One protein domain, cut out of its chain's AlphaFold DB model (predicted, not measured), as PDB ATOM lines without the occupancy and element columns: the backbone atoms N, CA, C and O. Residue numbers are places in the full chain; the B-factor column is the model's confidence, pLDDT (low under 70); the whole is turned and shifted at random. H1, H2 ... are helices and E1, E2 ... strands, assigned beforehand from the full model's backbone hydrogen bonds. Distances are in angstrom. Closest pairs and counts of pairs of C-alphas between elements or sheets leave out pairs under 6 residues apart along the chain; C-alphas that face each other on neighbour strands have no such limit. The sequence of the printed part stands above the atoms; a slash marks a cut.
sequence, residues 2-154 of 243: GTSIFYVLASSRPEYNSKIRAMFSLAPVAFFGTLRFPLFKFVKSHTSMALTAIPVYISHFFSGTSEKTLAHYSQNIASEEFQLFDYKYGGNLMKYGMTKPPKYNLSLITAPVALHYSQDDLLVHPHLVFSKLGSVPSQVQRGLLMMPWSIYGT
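Overview. This is residues 2 to 154 of the 243 residues of the protein "Hypothetical protein" of Timema bartmani (UniProt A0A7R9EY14). A small parallel pair of strands, E1 and E2, has H1 and H7 over one of its faces, while between the two strands the chain swings out in a wide loop through H3, H4, H5 and H6. The helices of that loop touch no other helix; H3 and H4 lie towards one end of the long axis and H6 at the other, and residues 58 to 67, of which 58 to 61 belong to H4, stick out. The last stretch runs past E2, where residues 145 to 146 pair with it, to the short H8. The printed part has 153 residues, with eight named helices and two named strands in the order H1 H2 E1 H3 H4 H5 H6 E2 H7 H8, and its class is mostly helix. By its radius of gyration of the C-alphas, 17.4 A, the whole is compact, and it spans 52 by 36 by 28 A.

Arrangement. The sheet has two strands, E1, residues 23 to 26, and E2, residues 113 to 117, which are parallel with 8 degrees between their directions. C-alphas 24 and 114 face each other at 4.9 A, and N 25 and O 114, as well as N 116 and O 25, are 2.8 A apart, within hydrogen-bond range. Residues 145 to 146 make a short parallel pairing with residues 116 to 117 of E2. H1, residues 2 to 12, comes nearest to E1 with the C-alphas of Thr 3 and Ser 25, 5.7 A apart. H2, residues 14 to 19, and H1 only just touch, with 3 pairs of C-alphas within 8 A, and touch only at the corner; their closest C-alphas are those of Ala 10 and Asn 17, 5.7 A apart. Their lines stand at a steep tilt of 59 degrees, opposite ways. H7, residues 126 to 135, comes nearest to E2 with the C-alphas of Tyr 117 and Pro 126, 7.1 A apart. H3, residues 39 to 45, H4, residues 54 to 61, H5, residues 67 to 79, and H6, residues 88 to 96, lie between E1 and E2 along the chain in a strand-helix-strand unit, two parallel neighbour strands with helices between them. H8, residues 149 to 152, is apart from H7 and from both strands. Every O i to N i+4 pair is within hydrogen-bond range in H1, H3, H4, H5 and H6; H7 has 4 of 6, H2 has 0 of 2 but 2 of 3 O i to N i+3 pairs, and H8 is too short for an O i to N i+4 pair.

Along the chain. E1 is 9.4 A long from first to last C-alpha and E2 12.8 A. H5 is the longest helix, at 18.3 A, from C-alpha 67 at (-25.467, -43.687, 29.003). H1 begins with C-alpha 2 at (-12.044, -50.691, 36.450) and is 15.4 A long, as is H7. H6 measures 11.0 A, H3 10.3 A, H4 10.2 A, H2 9.9 A and H8 5.9 A, with C-alpha 152 at (-0.416, -58.747, 24.348).

Size, cuts and confidence. The two C-alphas farthest apart are those of Thr 52 and Gly 97, at 52.4 A. The printed part has no cut. The links E1 to H3, H6 to E2 and H7 to H8 are long, with 12, 16 and 13 residues. The mean pLDDT of the printed part is 74.1, and 63 residues are under 70: residues 28 to 51, 61 to 62 and 118 to 154.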
ATOM      1  N   GLY A   2     -12.305 -50.044  35.148       84.81
ATOM      2  CA  GLY A   2     -12.044 -50.691  36.450       84.81
ATOM      3  C   GLY A   2     -11.054 -49.948  37.359       84.81
ATOM      4  O   GLY A   2     -11.309 -49.797  38.551       84.81
ATOM      5  N   THR A   3      -9.975 -49.401  36.796       85.94
ATOM      6  CA  THR A   3      -8.995 -48.597  37.549       85.94
ATOM      7  C   THR A   3      -9.626 -47.337  38.148       85.94
ATOM      8  O   THR A   3      -9.438 -47.058  39.327       85.94
ATOM      9  N   SER A   4     -10.461 -46.629  37.386       87.81
ATOM     10  CA  SER A   4     -11.206 -45.456  37.862       87.81
ATOM     11  C   SER A   4     -12.156 -45.793  39.017       87.81
ATOM     12  O   SER A   4     -12.235 -45.025  39.970       87.81
ATOM     13  N   ILE A   5     -12.832 -46.950  38.980       90.62
ATOM     14  CA  ILE A   5     -13.722 -47.399  40.068       90.62
ATOM     15  C   ILE A   5     -12.939 -47.588  41.369       90.62
ATOM     16  O   ILE A   5     -13.393 -47.145  42.421       90.62
ATOM     17  N   PHE A   6     -11.752 -48.196  41.294       90.81
ATOM     18  CA  PHE A   6     -10.875 -48.331  42.453       90.81
ATOM     19  C   PHE A   6     -10.510 -46.961  43.038       90.81
ATOM     20  O   PHE A   6     -10.662 -46.762  44.239       90.81
ATOM     21  N   TYR A   7     -10.096 -46.001  42.205       89.25
ATOM     22  CA  TYR A   7      -9.730 -44.671  42.695       89.25
ATOM     23  C   TYR A   7     -10.917 -43.936  43.332       89.25
ATOM     24  O   TYR A   7     -10.743 -43.287  44.361       89.25
ATOM     25  N   VAL A   8     -12.128 -44.074  42.780       91.69
ATOM     26  CA  VAL A   8     -13.350 -43.541  43.407       91.69
ATOM     27  C   VAL A   8     -13.597 -44.202  44.759       91.69
ATOM     28  O   VAL A   8     -13.820 -43.499  45.740       91.69
ATOM     29  N   LEU A   9     -13.535 -45.533  44.834       92.75
ATOM     30  CA  LEU A   9     -13.783 -46.279  46.067       92.75
ATOM     31  C   LEU A   9     -12.778 -45.901  47.159       92.75
ATOM     32  O   LEU A   9     -13.178 -45.528  48.254       92.75
ATOM     33  N   ALA A  10     -11.488 -45.960  46.841       90.31
ATOM     34  CA  ALA A  10     -10.397 -45.706  47.772       90.31
ATOM     35  C   ALA A  10     -10.348 -44.250  48.267       90.31
ATOM     36  O   ALA A  10      -9.931 -44.002  49.398       90.31
ATOM     37  N   SER A  11     -10.781 -43.292  47.439       91.38
ATOM     38  CA  SER A  11     -10.862 -41.876  47.830       91.38
ATOM     39  C   SER A  11     -12.138 -41.539  48.601       91.38
ATOM     40  O   SER A  11     -12.093 -40.764  49.550       91.38
ATOM     41  N   SER A  12     -13.277 -42.117  48.211       92.31
ATOM     42  CA  SER A  12     -14.588 -41.786  48.792       92.31
ATOM     43  C   SER A  12     -14.908 -42.601  50.042       92.31
ATOM     44  O   SER A  12     -15.736 -42.182  50.846       92.31
ATOM     45  N   ARG A  13     -14.284 -43.773  50.192       94.00
ATOM     46  CA  ARG A  13     -14.431 -44.678  51.335       94.00
ATOM     47  C   ARG A  13     -13.063 -45.145  51.835       94.00
ATOM     48  O   ARG A  13     -12.663 -46.288  51.573       94.00
ATOM     49  N   PRO A  14     -12.315 -44.270  52.532       92.06
ATOM     50  CA  PRO A  14     -10.962 -44.580  52.976       92.06
ATOM     51  C   PRO A  14     -10.865 -45.816  53.879       92.06
ATOM     52  O   PRO A  14      -9.818 -46.460  53.923       92.06
ATOM     53  N   GLU A  15     -11.954 -46.204  54.545       92.69
ATOM     54  CA  GLU A  15     -12.062 -47.411  55.366       92.69
ATOM     55  C   GLU A  15     -11.829 -48.720  54.588       92.69
ATOM     56  O   GLU A  15     -11.516 -49.749  55.187       92.69
ATOM     57  N   TYR A  16     -11.945 -48.701  53.255       92.56
ATOM     58  CA  TYR A  16     -11.622 -49.855  52.411       92.56
ATOM     59  C   TYR A  16     -10.140 -49.948  52.052       92.56
ATOM     60  O   TYR A  16      -9.699 -51.029  51.665       92.56
ATOM     61  N   ASN A  17      -9.352 -48.877  52.204       90.50
ATOM     62  CA  ASN A  17      -7.934 -48.908  51.842       90.50
ATOM     63  C   ASN A  17      -7.163 -49.984  52.620       90.50
ATOM     64  O   ASN A  17      -6.314 -50.657  52.047       90.50
ATOM     65  N   SER A  18      -7.507 -50.214  53.892       92.00
ATOM     66  CA  SER A  18      -6.879 -51.246  54.734       92.00
ATOM     67  C   SER A  18      -7.192 -52.680  54.294       92.00
ATOM     68  O   SER A  18      -6.452 -53.603  54.629       92.00
ATOM     69  N   LYS A  19      -8.270 -52.884  53.525       93.44
ATOM     70  CA  LYS A  19      -8.671 -54.198  52.997       93.44
ATOM     71  C   LYS A  19      -7.960 -54.538  51.688       93.44
ATOM     72  O   LYS A  19      -7.996 -55.687  51.253       93.44
ATOM     73  N   ILE A  20      -7.332 -53.555  51.044       90.56
ATOM     74  CA  ILE A  20      -6.707 -53.717  49.734       90.56
ATOM     75  C   ILE A  20      -5.202 -53.837  49.927       90.56
ATOM     76  O   ILE A  20      -4.496 -52.856  50.142       90.56
ATOM     77  N   ARG A  21      -4.702 -55.071  49.823       87.50
ATOM     78  CA  ARG A  21      -3.274 -55.366  49.995       87.50
ATOM     79  C   ARG A  21      -2.409 -54.754  48.891       87.50
ATOM     80  O   ARG A  21      -1.298 -54.313  49.164       87.50
ATOM     81  N   ALA A  22      -2.904 -54.763  47.655       85.88
ATOM     82  CA  ALA A  22      -2.260 -54.141  46.505       85.88
ATOM     83  C   ALA A  22      -3.266 -53.967  45.357       85.88
ATOM     84  O   ALA A  22      -4.124 -54.824  45.146       85.88
ATOM     85  N   MET A  23      -3.120 -52.891  44.586       85.62
ATOM     86  CA  MET A  23      -3.857 -52.636  43.348       85.62
ATOM     87  C   MET A  23      -2.890 -52.579  42.165       85.62
ATOM     88  O   MET A  23      -1.939 -51.802  42.165       85.62
ATOM     89  N   PHE A  24      -3.164 -53.346  41.113       87.31
ATOM     90  CA  PHE A  24      -2.418 -53.282  39.856       87.31
ATOM     91  C   PHE A  24      -3.236 -52.495  38.835       87.31
ATOM     92  O   PHE A  24      -4.205 -52.988  38.264       87.31
ATOM     93  N   SER A  25      -2.867 -51.233  38.639       83.25
ATOM     94  CA  SER A  25      -3.561 -50.326  37.734       83.25
ATOM     95  C   SER A  25      -2.957 -50.438  36.340       83.25
ATOM     96  O   SER A  25      -1.900 -49.873  36.064       83.25
ATOM     97  N   LEU A  26      -3.614 -51.215  35.479       80.75
ATOM     98  CA  LEU A  26      -3.274 -51.336  34.062       80.75
ATOM     99  C   LEU A  26      -4.001 -50.232  33.291       80.75
ATOM    100  O   LEU A  26      -5.230 -50.182  33.344       80.75
ATOM    101  N   ALA A  27      -3.256 -49.356  32.612       75.25
ATOM    102  CA  ALA A  27      -3.771 -48.151  31.956       75.25
ATOM    103  C   ALA A  27      -4.630 -47.300  32.925       75.25
ATOM    104  O   ALA A  27      -5.862 -47.400  32.941       75.25
ATOM    105  N   PRO A  28      -4.010 -46.490  33.806       68.19
ATOM    106  CA  PRO A  28      -4.730 -45.738  34.833       68.19
ATOM    107  C   PRO A  28      -5.608 -44.628  34.229       68.19
ATOM    108  O   PRO A  28      -5.183 -43.488  34.059       68.19
ATOM    109  N   VAL A  29      -6.884 -44.942  33.982       67.94
ATOM    110  CA  VAL A  29      -7.881 -44.043  33.364       67.94
ATOM    111  C   VAL A  29      -8.448 -43.005  34.358       67.94
ATOM    112  O   VAL A  29      -9.535 -42.472  34.171       67.94
ATOM    113  N   ALA A  30      -7.754 -42.717  35.460       58.97
ATOM    114  CA  ALA A  30      -8.052 -41.531  36.275       58.97
ATOM    115  C   ALA A  30      -7.507 -40.251  35.617       58.97
ATOM    116  O   ALA A  30      -7.981 -39.147  35.885       58.97
ATOM    117  N   PHE A  31      -6.521 -40.405  34.733       59.59
ATOM    118  CA  PHE A  31      -5.804 -39.316  34.093       59.59
ATOM    119  C   PHE A  31      -6.265 -39.192  32.641       59.59
ATOM    120  O   PHE A  31      -5.656 -39.734  31.723       59.59
ATOM    121  N   PHE A  32      -7.398 -38.517  32.443       62.31
ATOM    122  CA  PHE A  32      -7.947 -38.289  31.108       62.31
ATOM    123  C   PHE A  32      -7.096 -37.309  30.305       62.31
ATOM    124  O   PHE A  32      -6.636 -36.300  30.847       62.31
ATOM    125  N   GLY A  33      -6.944 -37.626  29.018       55.16
ATOM    126  CA  GLY A  33      -6.409 -36.766  27.966       55.16
ATOM    127  C   GLY A  33      -7.305 -36.774  26.738       55.16
ATOM    128  O   GLY A  33      -8.351 -37.421  26.734       55.16
ATOM    129  N   THR A  34      -6.892 -36.077  25.681       53.19
ATOM    130  CA  THR A  34      -7.624 -36.037  24.411       53.19
ATOM    131  C   THR A  34      -7.753 -37.448  23.825       53.19
ATOM    132  O   THR A  34      -6.826 -37.955  23.194       53.19
ATOM    133  N   LEU A  35      -8.908 -38.093  24.018       54.62
ATOM    134  CA  LEU A  35      -9.197 -39.372  23.384       54.62
ATOM    135  C   LEU A  35      -9.338 -39.159  21.876       54.62
ATOM    136  O   LEU A  35     -10.354 -38.673  21.381       54.62
ATOM    137  N   ARG A  36      -8.315 -39.562  21.126       53.31
ATOM    138  CA  ARG A  36      -8.468 -39.845  19.702       53.31
ATOM    139  C   ARG A  36      -8.882 -41.304  19.598       53.31
ATOM    140  O   ARG A  36      -8.093 -42.182  19.924       53.31
ATOM    141  N   PHE A  37     -10.095 -41.560  19.119       51.03
ATOM    142  CA  PHE A  37     -10.564 -42.905  18.781       51.03
ATOM    143  C   PHE A  37     -10.393 -43.191  17.280       51.03
ATOM    144  O   PHE A  37     -11.358 -43.100  16.524       51.03
ATOM    145  N   PRO A  38      -9.203 -43.561  16.781       51.16
ATOM    146  CA  PRO A  38      -9.111 -44.190  15.480       51.16
ATOM    147  C   PRO A  38      -9.374 -45.687  15.659       51.16
ATOM    148  O   PRO A  38      -8.451 -46.459  15.925       51.16
ATOM    149  N   LEU A  39     -10.627 -46.110  15.464       49.19
ATOM    150  CA  LEU A  39     -11.010 -47.527  15.351       49.19
ATOM    151  C   LEU A  39     -10.063 -48.284  14.393       49.19
ATOM    152  O   LEU A  39      -9.625 -49.397  14.668       49.19
ATOM    153  N   PHE A  40      -9.630 -47.611  13.322       44.47
ATOM    154  CA  PHE A  40      -8.641 -48.104  12.362       44.47
ATOM    155  C   PHE A  40      -7.236 -48.348  12.941       44.47
ATOM    156  O   PHE A  40      -6.536 -49.244  12.476       44.47
ATOM    157  N   LYS A  41      -6.796 -47.597  13.958       52.69
ATOM    158  CA  LYS A  41      -5.482 -47.807  14.593       52.69
ATOM    159  C   LYS A  41      -5.513 -48.995  15.554       52.69
ATOM    160  O   LYS A  41      -4.507 -49.687  15.656       52.69
ATOM    161  N   PHE A  42      -6.659 -49.277  16.184       53.78
ATOM    162  CA  PHE A  42      -6.856 -50.490  16.986       53.78
ATOM    163  C   PHE A  42      -6.677 -51.745  16.127       53.78
ATOM    164  O   PHE A  42      -5.918 -52.632  16.498       53.78
ATOM    165  N   VAL A  43      -7.280 -51.781  14.935       53.56
ATOM    166  CA  VAL A  43      -7.091 -52.892  13.986       53.56
ATOM    167  C   VAL A  43      -5.631 -52.982  13.522       53.56
ATOM    168  O   VAL A  43      -5.059 -54.067  13.472       53.56
ATOM    169  N   LYS A  44      -4.987 -51.838  13.252       47.97
ATOM    170  CA  LYS A  44      -3.595 -51.783  12.772       47.97
ATOM    171  C   LYS A  44      -2.550 -52.172  13.836       47.97
ATOM    172  O   LYS A  44      -1.511 -52.714  13.479       47.97
ATOM    173  N   SER A  45      -2.816 -51.914  15.119       51.56
ATOM    174  CA  SER A  45      -1.923 -52.229  16.254       51.56
ATOM    175  C   SER A  45      -1.976 -53.698  16.689       51.56
ATOM    176  O   SER A  45      -1.116 -54.150  17.444       51.56
ATOM    177  N   HIS A  46      -2.983 -54.448  16.236       52.38
ATOM    178  CA  HIS A  46      -3.262 -55.813  16.683       52.38
ATOM    179  C   HIS A  46      -3.181 -56.850  15.560       52.38
ATOM    180  O   HIS A  46      -3.801 -57.904  15.644       52.38
ATOM    181  N   THR A  47      -2.356 -56.618  14.538       49.97
ATOM    182  CA  THR A  47      -2.028 -57.644  13.527       49.97
ATOM    183  C   THR A  47      -1.446 -58.932  14.135       49.97
ATOM    184  O   THR A  47      -1.433 -59.965  13.476       49.97
ATOM    185  N   SER A  48      -1.003 -58.882  15.397       52.19
ATOM    186  CA  SER A  48      -0.567 -60.030  16.198       52.19
ATOM    187  C   SER A  48      -1.698 -60.796  16.904       52.19
ATOM    188  O   SER A  48      -1.416 -61.854  17.462       52.19
ATOM    189  N   MET A  49      -2.937 -60.299  16.959       59.53
ATOM    190  CA  MET A  49      -4.050 -61.098  17.482       59.53
ATOM    191  C   MET A  49      -4.402 -62.173  16.459       59.53
ATOM    192  O   MET A  49      -4.481 -61.892  15.262       59.53
ATOM    193  N   ALA A  50      -4.644 -63.403  16.918       65.44
ATOM    194  CA  ALA A  50      -5.190 -64.433  16.048       65.44
ATOM    195  C   ALA A  50      -6.493 -63.903  15.425       65.44
ATOM    196  O   ALA A  50      -7.437 -63.580  16.146       65.44
ATOM    197  N   LEU A  51      -6.540 -63.797  14.091       67.06
ATOM    198  CA  LEU A  51      -7.697 -63.258  13.360       67.06
ATOM    199  C   LEU A  51      -9.001 -63.992  13.721       67.06
ATOM    200  O   LEU A  51     -10.079 -63.406  13.690       67.06
ATOM    201  N   THR A  52      -8.889 -65.255  14.135       75.25
ATOM    202  CA  THR A  52      -9.985 -66.104  14.617       75.25
ATOM    203  C   THR A  52     -10.609 -65.629  15.931       75.25
ATOM    204  O   THR A  52     -11.780 -65.896  16.176       75.25
ATOM    205  N   ALA A  53      -9.866 -64.902  16.768       76.50
ATOM    206  CA  ALA A  53     -10.342 -64.388  18.051       76.50
ATOM    207  C   ALA A  53     -10.964 -62.981  17.946       76.50
ATOM    208  O   ALA A  53     -11.696 -62.571  18.842       76.50
ATOM    209  N   ILE A  54     -10.736 -62.254  16.844       77.44
ATOM    210  CA  ILE A  54     -11.317 -60.923  16.593       77.44
ATOM    211  C   ILE A  54     -12.842 -60.879  16.790       77.44
ATOM    212  O   ILE A  54     -13.294 -60.001  17.527       77.44
ATOM    213  N   PRO A  55     -13.655 -61.776  16.196       74.88
ATOM    214  CA  PRO A  55     -15.106 -61.715  16.373       74.88
ATOM    215  C   PRO A  55     -15.530 -61.913  17.834       74.88
ATOM    216  O   PRO A  55     -16.444 -61.231  18.288       74.88
ATOM    217  N   VAL A  56     -14.823 -62.767  18.585       79.19
ATOM    218  CA  VAL A  56     -15.056 -62.985  20.025       79.19
ATOM    219  C   VAL A  56     -14.688 -61.737  20.833       79.19
ATOM    220  O   VAL A  56     -15.409 -61.343  21.746       79.19
ATOM    221  N   TYR A  57     -13.587 -61.063  20.496       72.06
ATOM    222  CA  TYR A  57     -13.227 -59.815  21.164       72.06
ATOM    223  C   TYR A  57     -14.232 -58.706  20.877       72.06
ATOM    224  O   TYR A  57     -14.651 -58.027  21.806       72.06
ATOM    225  N   ILE A  58     -14.658 -58.531  19.624       73.62
ATOM    226  CA  ILE A  58     -15.624 -57.488  19.254       73.62
ATOM    227  C   ILE A  58     -16.976 -57.728  19.936       73.62
ATOM    228  O   ILE A  58     -17.563 -56.774  20.450       73.62
ATOM    229  N   SER A  59     -17.450 -58.980  19.990       72.94
ATOM    230  CA  SER A  59     -18.743 -59.306  20.603       72.94
ATOM    231  C   SER A  59     -18.781 -59.019  22.107       72.94
ATOM    232  O   SER A  59     -19.828 -58.632  22.619       72.94
ATOM    233  N   HIS A  60     -17.653 -59.152  22.811       72.31
ATOM    234  CA  HIS A  60     -17.569 -58.900  24.255       72.31
ATOM    235  C   HIS A  60     -17.023 -57.515  24.630       72.31
ATOM    236  O   HIS A  60     -17.296 -57.031  25.729       72.31
ATOM    237  N   PHE A  61     -16.291 -56.838  23.740       64.00
ATOM    238  CA  PHE A  61     -15.750 -55.499  23.997       64.00
ATOM    239  C   PHE A  61     -16.862 -54.475  24.255       64.00
ATOM    240  O   PHE A  61     -16.725 -53.603  25.111       64.00
ATOM    241  N   PHE A  62     -17.997 -54.628  23.570       63.50
ATOM    242  CA  PHE A  62     -19.186 -53.802  23.754       63.50
ATOM    243  C   PHE A  62     -20.241 -54.467  24.637       63.50
ATOM    244  O   PHE A  62     -21.427 -54.334  24.356       63.50
ATOM    245  N   SER A  63     -19.855 -55.118  25.739       72.62
ATOM    246  CA  SER A  63     -20.801 -55.713  26.709       72.62
ATOM    247  C   SER A  63     -21.781 -54.711  27.374       72.62
ATOM    248  O   SER A  63     -22.441 -55.048  28.355       72.62
ATOM    249  N   GLY A  64     -21.907 -53.494  26.842       71.62
ATOM    250  CA  GLY A  64     -22.818 -52.450  27.275       71.62
ATOM    251  C   GLY A  64     -22.258 -51.625  28.429       71.62
ATOM    252  O   GLY A  64     -21.462 -52.081  29.243       71.62
ATOM    253  N   THR A  65     -22.684 -50.369  28.499       81.94
ATOM    254  CA  THR A  65     -22.480 -49.481  29.650       81.94
ATOM    255  C   THR A  65     -23.667 -48.527  29.726       81.94
ATOM    256  O   THR A  65     -24.337 -48.300  28.720       81.94
ATOM    257  N   SER A  66     -23.943 -47.944  30.894       85.12
ATOM    258  CA  SER A  66     -25.007 -46.941  30.991       85.12
ATOM    259  C   SER A  66     -24.629 -45.659  30.244       85.12
ATOM    260  O   SER A  66     -23.467 -45.236  30.265       85.12
ATOM    261  N   GLU A  67     -25.625 -45.000  29.647       83.88
ATOM    262  CA  GLU A  67     -25.467 -43.687  29.003       83.88
ATOM    263  C   GLU A  67     -24.837 -42.672  29.957       83.88
ATOM    264  O   GLU A  67     -23.944 -41.912  29.588       83.88
ATOM    265  N   LYS A  68     -25.235 -42.727  31.231       85.44
ATOM    266  CA  LYS A  68     -24.694 -41.872  32.285       85.44
ATOM    267  C   LYS A  68     -23.194 -42.066  32.491       85.44
ATOM    268  O   LYS A  68     -22.493 -41.091  32.724       85.44
ATOM    269  N   THR A  69     -22.694 -43.298  32.390       87.25
ATOM    270  CA  THR A  69     -21.253 -43.565  32.496       87.25
ATOM    271  C   THR A  69     -20.518 -42.952  31.311       87.25
ATOM    272  O   THR A  69     -19.535 -42.250  31.511       87.25
ATOM    273  N   LEU A  70     -21.017 -43.133  30.085       85.25
ATOM    274  CA  LEU A  70     -20.412 -42.507  28.902       85.25
ATOM    275  C   LEU A  70     -20.410 -40.978  29.007       85.25
ATOM    276  O   LEU A  70     -19.379 -40.349  28.771       85.25
ATOM    277  N   ALA A  71     -21.530 -40.393  29.432       86.88
ATOM    278  CA  ALA A  71     -21.656 -38.960  29.660       86.88
ATOM    279  C   ALA A  71     -20.723 -38.459  30.775       86.88
ATOM    280  O   ALA A  71     -20.154 -37.379  30.671       86.88
ATOM    281  N   HIS A  72     -20.511 -39.236  31.838       90.88
ATOM    282  CA  HIS A  72     -19.569 -38.855  32.892       90.88
ATOM    283  C   HIS A  72     -18.129 -38.849  32.378       90.88
ATOM    284  O   HIS A  72     -17.367 -37.920  32.629       90.88
ATOM    285  N   TYR A  73     -17.755 -39.874  31.616       85.38
ATOM    286  CA  TYR A  73     -16.424 -39.947  31.029       85.38
ATOM    287  C   TYR A  73     -16.185 -38.805  30.040       85.38
ATOM    288  O   TYR A  73     -15.119 -38.197  30.081       85.38
ATOM    289  N   SER A  74     -17.176 -38.442  29.217       85.06
ATOM    290  CA  SER A  74     -17.051 -37.286  28.320       85.06
ATOM    291  C   SER A  74     -16.869 -35.971  29.085       85.06
ATOM    292  O   SER A  74     -16.029 -35.159  28.699       85.06
ATOM    293  N   GLN A  75     -17.561 -35.786  30.216       89.56
ATOM    294  CA  GLN A  75     -17.372 -34.631  31.101       89.56
ATOM    295  C   GLN A  75     -15.964 -34.582  31.707       89.56
ATOM    296  O   GLN A  75     -15.340 -33.521  31.717       89.56
ATOM    297  N   ASN A  76     -15.437 -35.713  32.179       87.19
ATOM    298  CA  ASN A  76     -14.094 -35.776  32.765       87.19
ATOM    299  C   ASN A  76     -12.994 -35.544  31.718       87.19
ATOM    300  O   ASN A  76     -11.983 -34.921  32.022       87.19
ATOM    301  N   ILE A  77     -13.201 -35.991  30.473       81.50
ATOM    302  CA  ILE A  77     -12.291 -35.700  29.355       81.50
ATOM    303  C   ILE A  77     -12.317 -34.207  29.023       81.50
ATOM    304  O   ILE A  77     -11.263 -33.595  28.917       81.50
ATOM    305  N   ALA A  78     -13.507 -33.614  28.885       82.81
ATOM    306  CA  ALA A  78     -13.656 -32.209  28.505       82.81
ATOM    307  C   ALA A  78     -13.170 -31.234  29.589       82.81
ATOM    308  O   ALA A  78     -12.669 -30.162  29.273       82.81
ATOM    309  N   SER A  79     -13.340 -31.597  30.862       83.56
ATOM    310  CA  SER A  79     -12.852 -30.800  31.994       83.56
ATOM    311  C   SER A  79     -11.396 -31.083  32.350       83.56
ATOM    312  O   SER A  79     -10.806 -30.293  33.072       83.56
ATOM    313  N   GLU A  80     -10.836 -32.200  31.878       80.81
ATOM    314  CA  GLU A  80      -9.553 -32.760  32.314       80.81
ATOM    315  C   GLU A  80      -9.469 -33.032  33.828       80.81
ATOM    316  O   GLU A  80      -8.382 -33.184  34.386       80.81
ATOM    317  N   GLU A  81     -10.604 -33.154  34.510       83.69
ATOM    318  CA  GLU A  81     -10.673 -33.315  35.961       83.69
ATOM    319  C   GLU A  81     -11.263 -34.672  36.343       83.69
ATOM    320  O   GLU A  81     -12.197 -35.176  35.715       83.69
ATOM    321  N   PHE A  82     -10.736 -35.267  37.417       88.06
ATOM    322  CA  PHE A  82     -11.308 -36.477  38.004       88.06
ATOM    323  C   PHE A  82     -12.306 -36.094  39.101       88.06
ATOM    324  O   PHE A  82     -11.943 -35.866  40.259       88.06
ATOM    325  N   GLN A  83     -13.576 -35.979  38.716       91.81
ATOM    326  CA  GLN A  83     -14.631 -35.393  39.546       91.81
ATOM    327  C   GLN A  83     -15.947 -36.167  39.473       91.81
ATOM    328  O   GLN A  83     -16.105 -37.102  38.683       91.81
ATOM    329  N   LEU A  84     -16.899 -35.790  40.326       93.50
ATOM    330  CA  LEU A  84     -18.259 -36.318  40.296       93.50
ATOM    331  C   LEU A  84     -19.016 -35.859  39.034       93.50
ATOM    332  O   LEU A  84     -18.593 -34.946  38.331       93.50
ATOM    333  N   PHE A  85     -20.140 -36.515  38.734       94.06
ATOM    334  CA  PHE A  85     -20.952 -36.204  37.555       94.06
ATOM    335  C   PHE A  85     -21.483 -34.767  37.605       94.06
ATOM    336  O   PHE A  85     -22.069 -34.369  38.613       94.06
ATOM    337  N   ASP A  86     -21.331 -34.019  36.516       93.88
ATOM    338  CA  ASP A  86     -21.842 -32.655  36.386       93.88
ATOM    339  C   ASP A  86     -23.312 -32.677  35.932       93.88
ATOM    340  O   ASP A  86     -23.617 -32.919  34.760       93.88
ATOM    341  N   TYR A  87     -24.231 -32.390  36.855       93.25
ATOM    342  CA  TYR A  87     -25.665 -32.214  36.596       93.25
ATOM    343  C   TYR A  87     -26.026 -30.783  36.172       93.25
ATOM    344  O   TYR A  87     -27.206 -30.423  36.172       93.25
ATOM    345  N   LYS A  88     -25.034 -29.960  35.804       91.06
ATOM    346  CA  LYS A  88     -25.191 -28.529  35.518       91.06
ATOM    347  C   LYS A  88     -25.610 -27.740  36.755       91.06
ATOM    348  O   LYS A  88     -25.773 -28.286  37.840       91.06
ATOM    349  N   TYR A  89     -25.749 -26.427  36.595       90.56
ATOM    350  CA  TYR A  89     -25.898 -25.482  37.702       90.56
ATOM    351  C   TYR A  89     -26.968 -25.890  38.733       90.56
ATOM    352  O   TYR A  89     -26.651 -26.090  39.904       90.56
ATOM    353  N   GLY A  90     -28.221 -26.063  38.293       92.50
ATOM    354  CA  GLY A  90     -29.332 -26.401  39.189       92.50
ATOM    355  C   GLY A  90     -29.224 -27.813  39.765       92.50
ATOM    356  O   GLY A  90     -29.420 -28.015  40.961       92.50
ATOM    357  N   GLY A  91     -28.840 -28.787  38.937       92.88
ATOM    358  CA  GLY A  91     -28.708 -30.172  39.378       92.88
ATOM    359  C   GLY A  91     -27.560 -30.380  40.367       92.88
ATOM    360  O   GLY A  91     -27.714 -31.133  41.326       92.88
ATOM    361  N   ASN A  92     -26.432 -29.685  40.194       96.25
ATOM    362  CA  ASN A  92     -25.305 -29.747  41.125       96.25
ATOM    363  C   ASN A  92     -25.666 -29.124  42.472       96.25
ATOM    364  O   ASN A  92     -25.330 -29.695  43.507       96.25
ATOM    365  N   LEU A  93     -26.398 -28.004  42.478       94.81
ATOM    366  CA  LEU A  93     -26.840 -27.383  43.723       94.81
ATOM    367  C   LEU A  93     -27.780 -28.317  44.495       94.81
ATOM    368  O   LEU A  93     -27.599 -28.509  45.693       94.81
ATOM    369  N   MET A  94     -28.713 -28.975  43.801       94.31
ATOM    370  CA  MET A  94     -29.599 -29.969  44.417       94.31
ATOM    371  C   MET A  94     -28.861 -31.225  44.894       94.31
ATOM    372  O   MET A  94     -29.237 -31.810  45.907       94.31
ATOM    373  N   LYS A  95     -27.839 -31.683  44.161       94.19
ATOM    374  CA  LYS A  95     -27.172 -32.963  44.439       94.19
ATOM    375  C   LYS A  95     -26.001 -32.852  45.414       94.19
ATOM    376  O   LYS A  95     -25.779 -33.775  46.192       94.19
ATOM    377  N   TYR A  96     -25.239 -31.766  45.331       94.06
ATOM    378  CA  TYR A  96     -23.976 -31.563  46.040       94.06
ATOM    379  C   TYR A  96     -23.982 -30.319  46.938       94.06
ATOM    380  O   TYR A  96     -23.034 -30.130  47.692       94.06
ATOM    381  N   GLY A  97     -24.988 -29.443  46.839       95.06
ATOM    382  CA  GLY A  97     -24.982 -28.149  47.530       95.06
ATOM    383  C   GLY A  97     -23.979 -27.142  46.953       95.06
ATOM    384  O   GLY A  97     -23.733 -26.103  47.555       95.06
ATOM    385  N   MET A  98     -23.391 -27.432  45.789       93.56
ATOM    386  CA  MET A  98     -22.369 -26.607  45.136       93.56
ATOM    387  C   MET A  98     -22.703 -26.441  43.654       93.56
ATOM    388  O   MET A  98     -23.309 -27.318  43.050       93.56
ATOM    389  N   THR A  99     -22.288 -25.336  43.031       92.44
ATOM    390  CA  THR A  99     -22.559 -25.080  41.602       92.44
ATOM    391  C   THR A  99     -21.670 -25.903  40.666       92.44
ATOM    392  O   THR A  99     -22.065 -26.208  39.538       92.44
ATOM    393  N   LYS A 100     -20.481 -26.299  41.136       93.31
ATOM    394  CA  LYS A 100     -19.535 -27.173  40.431       93.31
ATOM    395  C   LYS A 100     -19.468 -28.544  41.109       93.31
ATOM    396  O   LYS A 100     -19.574 -28.603  42.336       93.31
ATOM    397  N   PRO A 101     -19.268 -29.631  40.345       94.88
ATOM    398  CA  PRO A 101     -19.093 -30.953  40.929       94.88
ATOM    399  C   PRO A 101     -17.796 -31.013  41.757       94.88
ATOM    400  O   PRO A 101     -16.766 -30.477  41.333       94.88
ATOM    401  N   PRO A 102     -17.813 -31.658  42.935       94.19
ATOM    402  CA  PRO A 102     -16.606 -31.839  43.729       94.19
ATOM    403  C   PRO A 102     -15.634 -32.816  43.053       94.19
ATOM    404  O   PRO A 102     -16.036 -33.755  42.357       94.19
ATOM    405  N   LYS A 103     -14.337 -32.594  43.274       93.00
ATOM    406  CA  LYS A 103     -13.255 -33.456  42.779       93.00
ATOM    407  C   LYS A 103     -12.996 -34.604  43.751       93.00
ATOM    408  O   LYS A 103     -13.129 -34.428  44.961       93.00
ATOM    409  N   TYR A 104     -12.574 -35.758  43.237       90.62
ATOM    410  CA  TYR A 104     -12.138 -36.854  44.103       90.62
ATOM    411  C   TYR A 104     -10.774 -36.536  44.715       90.62
ATOM    412  O   TYR A 104      -9.822 -36.203  44.007       90.62
ATOM    413  N   ASN A 105     -10.665 -36.668  46.036       89.50
ATOM    414  CA  ASN A 105      -9.410 -36.445  46.740       89.50
ATOM    415  C   ASN A 105      -8.533 -37.706  46.682       89.50
ATOM    416  O   ASN A 105      -8.646 -38.603  47.517       89.50
ATOM    417  N   LEU A 106      -7.660 -37.773  45.676       85.88
ATOM    418  CA  LEU A 106      -6.746 -38.901  45.476       85.88
ATOM    419  C   LEU A 106      -5.692 -39.032  46.589       85.88
ATOM    420  O   LEU A 106      -5.156 -40.121  46.778       85.88
ATOM    421  N   SER A 107      -5.447 -37.977  47.374       85.06
ATOM    422  CA  SER A 107      -4.526 -38.021  48.517       85.06
ATOM    423  C   SER A 107      -5.010 -38.932  49.648       85.06
ATOM    424  O   SER A 107      -4.212 -39.338  50.486       85.06
ATOM    425  N   LEU A 108      -6.307 -39.269  49.680       89.25
ATOM    426  CA  LEU A 108      -6.890 -40.185  50.668       89.25
ATOM    427  C   LEU A 108      -6.599 -41.663  50.372       89.25
ATOM    428  O   LEU A 108      -6.897 -42.529  51.192       89.25
ATOM    429  N   ILE A 109      -6.034 -41.962  49.202       88.25
ATOM    430  CA  ILE A 109      -5.737 -43.326  48.776       88.25
ATOM    431  C   ILE A 109      -4.435 -43.772  49.433       88.25
ATOM    432  O   ILE A 109      -3.348 -43.382  49.014       88.25
ATOM    433  N   THR A 110      -4.557 -44.604  50.463       88.25
ATOM    434  CA  THR A 110      -3.412 -45.166  51.198       88.25
ATOM    435  C   THR A 110      -3.060 -46.590  50.769       88.25
ATOM    436  O   THR A 110      -1.982 -47.081  51.100       88.25
ATOM    437  N   ALA A 111      -3.940 -47.260  50.016       85.00
ATOM    438  CA  ALA A 111      -3.676 -48.598  49.498       85.00
ATOM    439  C   ALA A 111      -2.496 -48.588  48.499       85.00
ATOM    440  O   ALA A 111      -2.442 -47.706  47.636       85.00
ATOM    441  N   PRO A 112      -1.571 -49.568  48.548       84.06
ATOM    442  CA  PRO A 112      -0.466 -49.646  47.595       84.06
ATOM    443  C   PRO A 112      -0.973 -49.845  46.160       84.06
ATOM    444  O   PRO A 112      -1.711 -50.798  45.893       84.06
ATOM    445  N   VAL A 113      -0.554 -48.994  45.216       81.50
ATOM    446  CA  VAL A 113      -0.889 -49.136  43.785       81.50
ATOM    447  C   VAL A 113       0.384 -49.289  42.954       81.50
ATOM    448  O   VAL A 113       1.351 -48.551  43.115       81.50
ATOM    449  N   ALA A 114       0.372 -50.235  42.020       80.75
ATOM    450  CA  ALA A 114       1.375 -50.382  40.976       80.75
ATOM    451  C   ALA A 114       0.791 -49.916  39.637       80.75
ATOM    452  O   ALA A 114      -0.198 -50.473  39.153       80.75
ATOM    453  N   LEU A 115       1.392 -48.887  39.037       77.38
ATOM    454  CA  LEU A 115       0.908 -48.255  37.809       77.38
ATOM    455  C   LEU A 115       1.631 -48.798  36.579       77.38
ATOM    456  O   LEU A 115       2.830 -48.597  36.410       77.38
ATOM    457  N   HIS A 116       0.869 -49.404  35.680       77.19
ATOM    458  CA  HIS A 116       1.352 -49.920  34.408       77.19
ATOM    459  C   HIS A 116       0.727 -49.102  33.279       77.19
ATOM    460  O   HIS A 116      -0.495 -48.990  33.189       77.19
ATOM    461  N   TYR A 117       1.555 -48.527  32.418       73.25
ATOM    462  CA  TYR A 117       1.129 -47.746  31.254       73.25
ATOM    463  C   TYR A 117       2.079 -48.042  30.089       73.25
ATOM    464  O   TYR A 117       3.156 -48.618  30.274       73.25
ATOM    465  N   SER A 118       1.673 -47.657  28.882       68.62
ATOM    466  CA  SER A 118       2.480 -47.786  27.669       68.62
ATOM    467  C   SER A 118       2.721 -46.414  27.049       68.62
ATOM    468  O   SER A 118       1.884 -45.522  27.176       68.62
ATOM    469  N   GLN A 119       3.858 -46.242  26.365       64.50
ATOM    470  CA  GLN A 119       4.110 -45.038  25.565       64.50
ATOM    471  C   GLN A 119       3.133 -44.910  24.392       64.50
ATOM    472  O   GLN A 119       2.763 -43.799  24.023       64.50
ATOM    473  N   ASP A 120       2.674 -46.048  23.873       67.19
ATOM    474  CA  ASP A 120       1.770 -46.137  22.727       67.19
ATOM    475  C   ASP A 120       0.288 -46.230  23.131       67.19
ATOM    476  O   ASP A 120      -0.567 -46.545  22.300       67.19
ATOM    477  N   ASP A 121      -0.041 -45.982  24.405       66.56
ATOM    478  CA  ASP A 121      -1.421 -46.015  24.889       66.56
ATOM    479  C   ASP A 121      -2.246 -44.887  24.237       66.56
ATOM    480  O   ASP A 121      -1.961 -43.695  24.368       66.56
ATOM    481  N   LEU A 122      -3.280 -45.284  23.491       63.09
ATOM    482  CA  LEU A 122      -4.158 -44.373  22.752       63.09
ATOM    483  C   LEU A 122      -5.209 -43.699  23.646       63.09
ATOM    484  O   LEU A 122      -5.834 -42.728  23.220       63.09
ATOM    485  N   LEU A 123      -5.437 -44.229  24.850       63.31
ATOM    486  CA  LEU A 123      -6.451 -43.761  25.792       63.31
ATOM    487  C   LEU A 123      -5.835 -42.936  26.925       63.31
ATOM    488  O   LEU A 123      -6.459 -41.982  27.390       63.31
ATOM    489  N   VAL A 124      -4.622 -43.283  27.358       64.94
ATOM    490  CA  VAL A 124      -3.930 -42.632  28.477       64.94
ATOM    491  C   VAL A 124      -2.543 -42.174  28.033       64.94
ATOM    492  O   VAL A 124      -1.592 -42.946  28.018       64.94
ATOM    493  N   HIS A 125      -2.401 -40.890  27.695       64.31
ATOM    494  CA  HIS A 125      -1.104 -40.369  27.266       64.31
ATOM    495  C   HIS A 125      -0.099 -40.356  28.442       64.31
ATOM    496  O   HIS A 125      -0.422 -39.798  29.497       64.31
ATOM    497  N   PRO A 126       1.138 -40.872  28.280       62.16
ATOM    498  CA  PRO A 126       2.134 -40.984  29.354       62.16
ATOM    499  C   PRO A 126       2.369 -39.691  30.132       62.16
ATOM    500  O   PRO A 126       2.456 -39.695  31.355       62.16
ATOM    501  N   HIS A 127       2.423 -38.566  29.417       62.62
ATOM    502  CA  HIS A 127       2.615 -37.241  30.005       62.62
ATOM    503  C   HIS A 127       1.578 -36.917  31.097       62.62
ATOM    504  O   HIS A 127       1.915 -36.300  32.102       62.62
ATOM    505  N   LEU A 128       0.323 -37.340  30.917       65.69
ATOM    506  CA  LEU A 128      -0.762 -37.072  31.867       65.69
ATOM    507  C   LEU A 128      -0.700 -37.973  33.090       65.69
ATOM    508  O   LEU A 128      -1.085 -37.547  34.176       65.69
ATOM    509  N   VAL A 129      -0.179 -39.191  32.918       66.75
ATOM    510  CA  VAL A 129       0.169 -40.050  34.046       66.75
ATOM    511  C   VAL A 129       1.207 -39.315  34.879       66.75
ATOM    512  O   VAL A 129       0.930 -39.008  36.025       66.75
ATOM    513  N   PHE A 130       2.342 -38.914  34.303       63.50
ATOM    514  CA  PHE A 130       3.411 -38.253  35.058       63.50
ATOM    515  C   PHE A 130       2.997 -36.943  35.740       63.50
ATOM    516  O   PHE A 130       3.415 -36.704  36.871       63.50
ATOM    517  N   SER A 131       2.175 -36.109  35.095       63.31
ATOM    518  CA  SER A 131       1.778 -34.817  35.665       63.31
ATOM    519  C   SER A 131       0.764 -34.939  36.804       63.31
ATOM    520  O   SER A 131       0.867 -34.215  37.791       63.31
ATOM    521  N   LYS A 132      -0.207 -35.855  36.705       66.69
ATOM    522  CA  LYS A 132      -1.292 -35.994  37.696       66.69
ATOM    523  C   LYS A 132      -0.991 -37.005  38.805       66.69
ATOM    524  O   LYS A 132      -1.679 -37.049  39.822       66.69
ATOM    525  N   LEU A 133       0.063 -37.785  38.632       61.56
ATOM    526  CA  LEU A 133       0.586 -38.744  39.595       61.56
ATOM    527  C   LEU A 133       1.229 -38.110  40.830       61.56
ATOM    528  O   LEU A 133       1.225 -38.727  41.888       61.56
ATOM    529  N   GLY A 134       1.707 -36.865  40.727       57.44
ATOM    530  CA  GLY A 134       2.186 -36.102  41.886       57.44
ATOM    531  C   GLY A 134       1.112 -35.872  42.960       57.44
ATOM    532  O   GLY A 134       1.448 -35.615  44.111       57.44
ATOM    533  N   SER A 135      -0.170 -36.016  42.603       61.62
ATOM    534  CA  SER A 135      -1.309 -35.924  43.525       61.62
ATOM    535  C   SER A 135      -1.571 -37.210  44.317       61.62
ATOM    536  O   SER A 135      -2.469 -37.237  45.153       61.62
ATOM    537  N   VAL A 136      -0.840 -38.291  44.034       63.50
ATOM    538  CA  VAL A 136      -0.997 -39.583  44.702       63.50
ATOM    539  C   VAL A 136       0.183 -39.778  45.665       63.50
ATOM    540  O   VAL A 136       1.327 -39.561  45.261       63.50
ATOM    541  N   PRO A 137      -0.044 -40.143  46.942       57.69
ATOM    542  CA  PRO A 137       1.030 -40.211  47.930       57.69
ATOM    543  C   PRO A 137       2.131 -41.196  47.519       57.69
ATOM    544  O   PRO A 137       1.874 -42.232  46.915       57.69
ATOM    545  N   SER A 138       3.381 -40.894  47.878       52.06
ATOM    546  CA  SER A 138       4.604 -41.597  47.440       52.06
ATOM    547  C   SER A 138       4.675 -43.098  47.769       52.06
ATOM    548  O   SER A 138       5.512 -43.811  47.216       52.06
ATOM    549  N   GLN A 139       3.787 -43.601  48.634       49.59
ATOM    550  CA  GLN A 139       3.589 -45.032  48.909       49.59
ATOM    551  C   GLN A 139       2.887 -45.772  47.756       49.59
ATOM    552  O   GLN A 139       2.937 -46.996  47.667       49.59
ATOM    553  N   VAL A 140       2.269 -45.020  46.848       50.69
ATOM    554  CA  VAL A 140       1.445 -45.485  45.731       50.69
ATOM    555  C   VAL A 140       2.262 -45.573  44.432       50.69
ATOM    556  O   VAL A 140       1.712 -45.694  43.337       50.69
ATOM    557  N   GLN A 141       3.602 -45.551  44.520       45.94
ATOM    558  CA  GLN A 141       4.426 -45.771  43.341       45.94
ATOM    559  C   GLN A 141       5.856 -46.245  43.595       45.94
ATOM    560  O   GLN A 141       6.680 -45.521  44.148       45.94
ATOM    561  N   ARG A 142       6.185 -47.428  43.055       46.28
ATOM    562  CA  ARG A 142       7.553 -47.774  42.615       46.28
ATOM    563  C   ARG A 142       7.618 -48.971  41.652       46.28
ATOM    564  O   ARG A 142       8.586 -49.718  41.630       46.28
ATOM    565  N   GLY A 143       6.590 -49.129  40.824       46.28
ATOM    566  CA  GLY A 143       6.584 -50.065  39.701       46.28
ATOM    567  C   GLY A 143       6.057 -49.357  38.468       46.28
ATOM    568  O   GLY A 143       4.923 -49.587  38.081       46.28
ATOM    569  N   LEU A 144       6.845 -48.433  37.917       50.94
ATOM    570  CA  LEU A 144       6.577 -47.796  36.632       50.94
ATOM    571  C   LEU A 144       7.006 -48.780  35.538       50.94
ATOM    572  O   LEU A 144       8.085 -48.651  34.961       50.94
ATOM    573  N   LEU A 145       6.220 -49.834  35.331       53.22
ATOM    574  CA  LEU A 145       6.575 -50.851  34.353       53.22
ATOM    575  C   LEU A 145       5.974 -50.452  33.009       53.22
ATOM    576  O   LEU A 145       4.778 -50.622  32.761       53.22
ATOM    577  N   MET A 146       6.829 -49.883  32.162       50.97
ATOM    578  CA  MET A 146       6.516 -49.666  30.760       50.97
ATOM    579  C   MET A 146       6.341 -51.033  30.111       50.97
ATOM    580  O   MET A 146       7.307 -51.778  29.941       50.97
ATOM    581  N   MET A 147       5.100 -51.372  29.787       52.56
ATOM    582  CA  MET A 147       4.813 -52.638  29.137       52.56
ATOM    583  C   MET A 147       5.041 -52.489  27.635       52.56
ATOM    584  O   MET A 147       4.355 -51.678  27.005       52.56
ATOM    585  N   PRO A 148       5.974 -53.248  27.030       47.97
ATOM    586  CA  PRO A 148       6.030 -53.316  25.586       47.97
ATOM    587  C   PRO A 148       4.736 -53.975  25.108       47.97
ATOM    588  O   PRO A 148       4.328 -55.013  25.625       47.97
ATOM    589  N   TRP A 149       4.094 -53.383  24.102       43.78
ATOM    590  CA  TRP A 149       2.844 -53.889  23.525       43.78
ATOM    591  C   TRP A 149       2.917 -55.367  23.092       43.78
ATOM    592  O   TRP A 149       1.901 -56.057  23.028       43.78
ATOM    593  N   SER A 150       4.131 -55.879  22.862       44.72
ATOM    594  CA  SER A 150       4.415 -57.275  22.526       44.72
ATOM    595  C   SER A 150       3.908 -58.302  23.544       44.72
ATOM    596  O   SER A 150       3.666 -59.433  23.140       44.72
ATOM    597  N   ILE A 151       3.693 -57.950  24.820       48.50
ATOM    598  CA  ILE A 151       3.144 -58.896  25.816       48.50
ATOM    599  C   ILE A 151       1.684 -59.286  25.544       48.50
ATOM    600  O   ILE A 151       1.228 -60.319  26.025       48.50
ATOM    601  N   TYR A 152       0.956 -58.470  24.777       44.19
ATOM    602  CA  TYR A 152      -0.416 -58.747  24.348       44.19
ATOM    603  C   TYR A 152      -0.475 -59.379  22.946       44.19
ATOM    604  O   TYR A 152      -1.561 -59.659  22.438       44.19
ATOM    605  N   GLY A 153       0.680 -59.611  22.312       37.19
ATOM    606  CA  GLY A 153       0.797 -60.302  21.034       37.19
ATOM    607  C   GLY A 153       1.112 -61.789  21.209       37.19
ATOM    608  O   GLY A 153       1.961 -62.161  22.014       37.19
ATOM    609  N   THR A 154       0.466 -62.668  20.438       32.56
ATOM    610  CA  THR A 154       0.678 -64.128  20.507       32.56
ATOM    611  C   THR A 154       1.998 -64.606  19.902       32.56
ATOM    612  O   THR A 154       2.227 -65.812  19.820       32.56
TER     613      THR A 154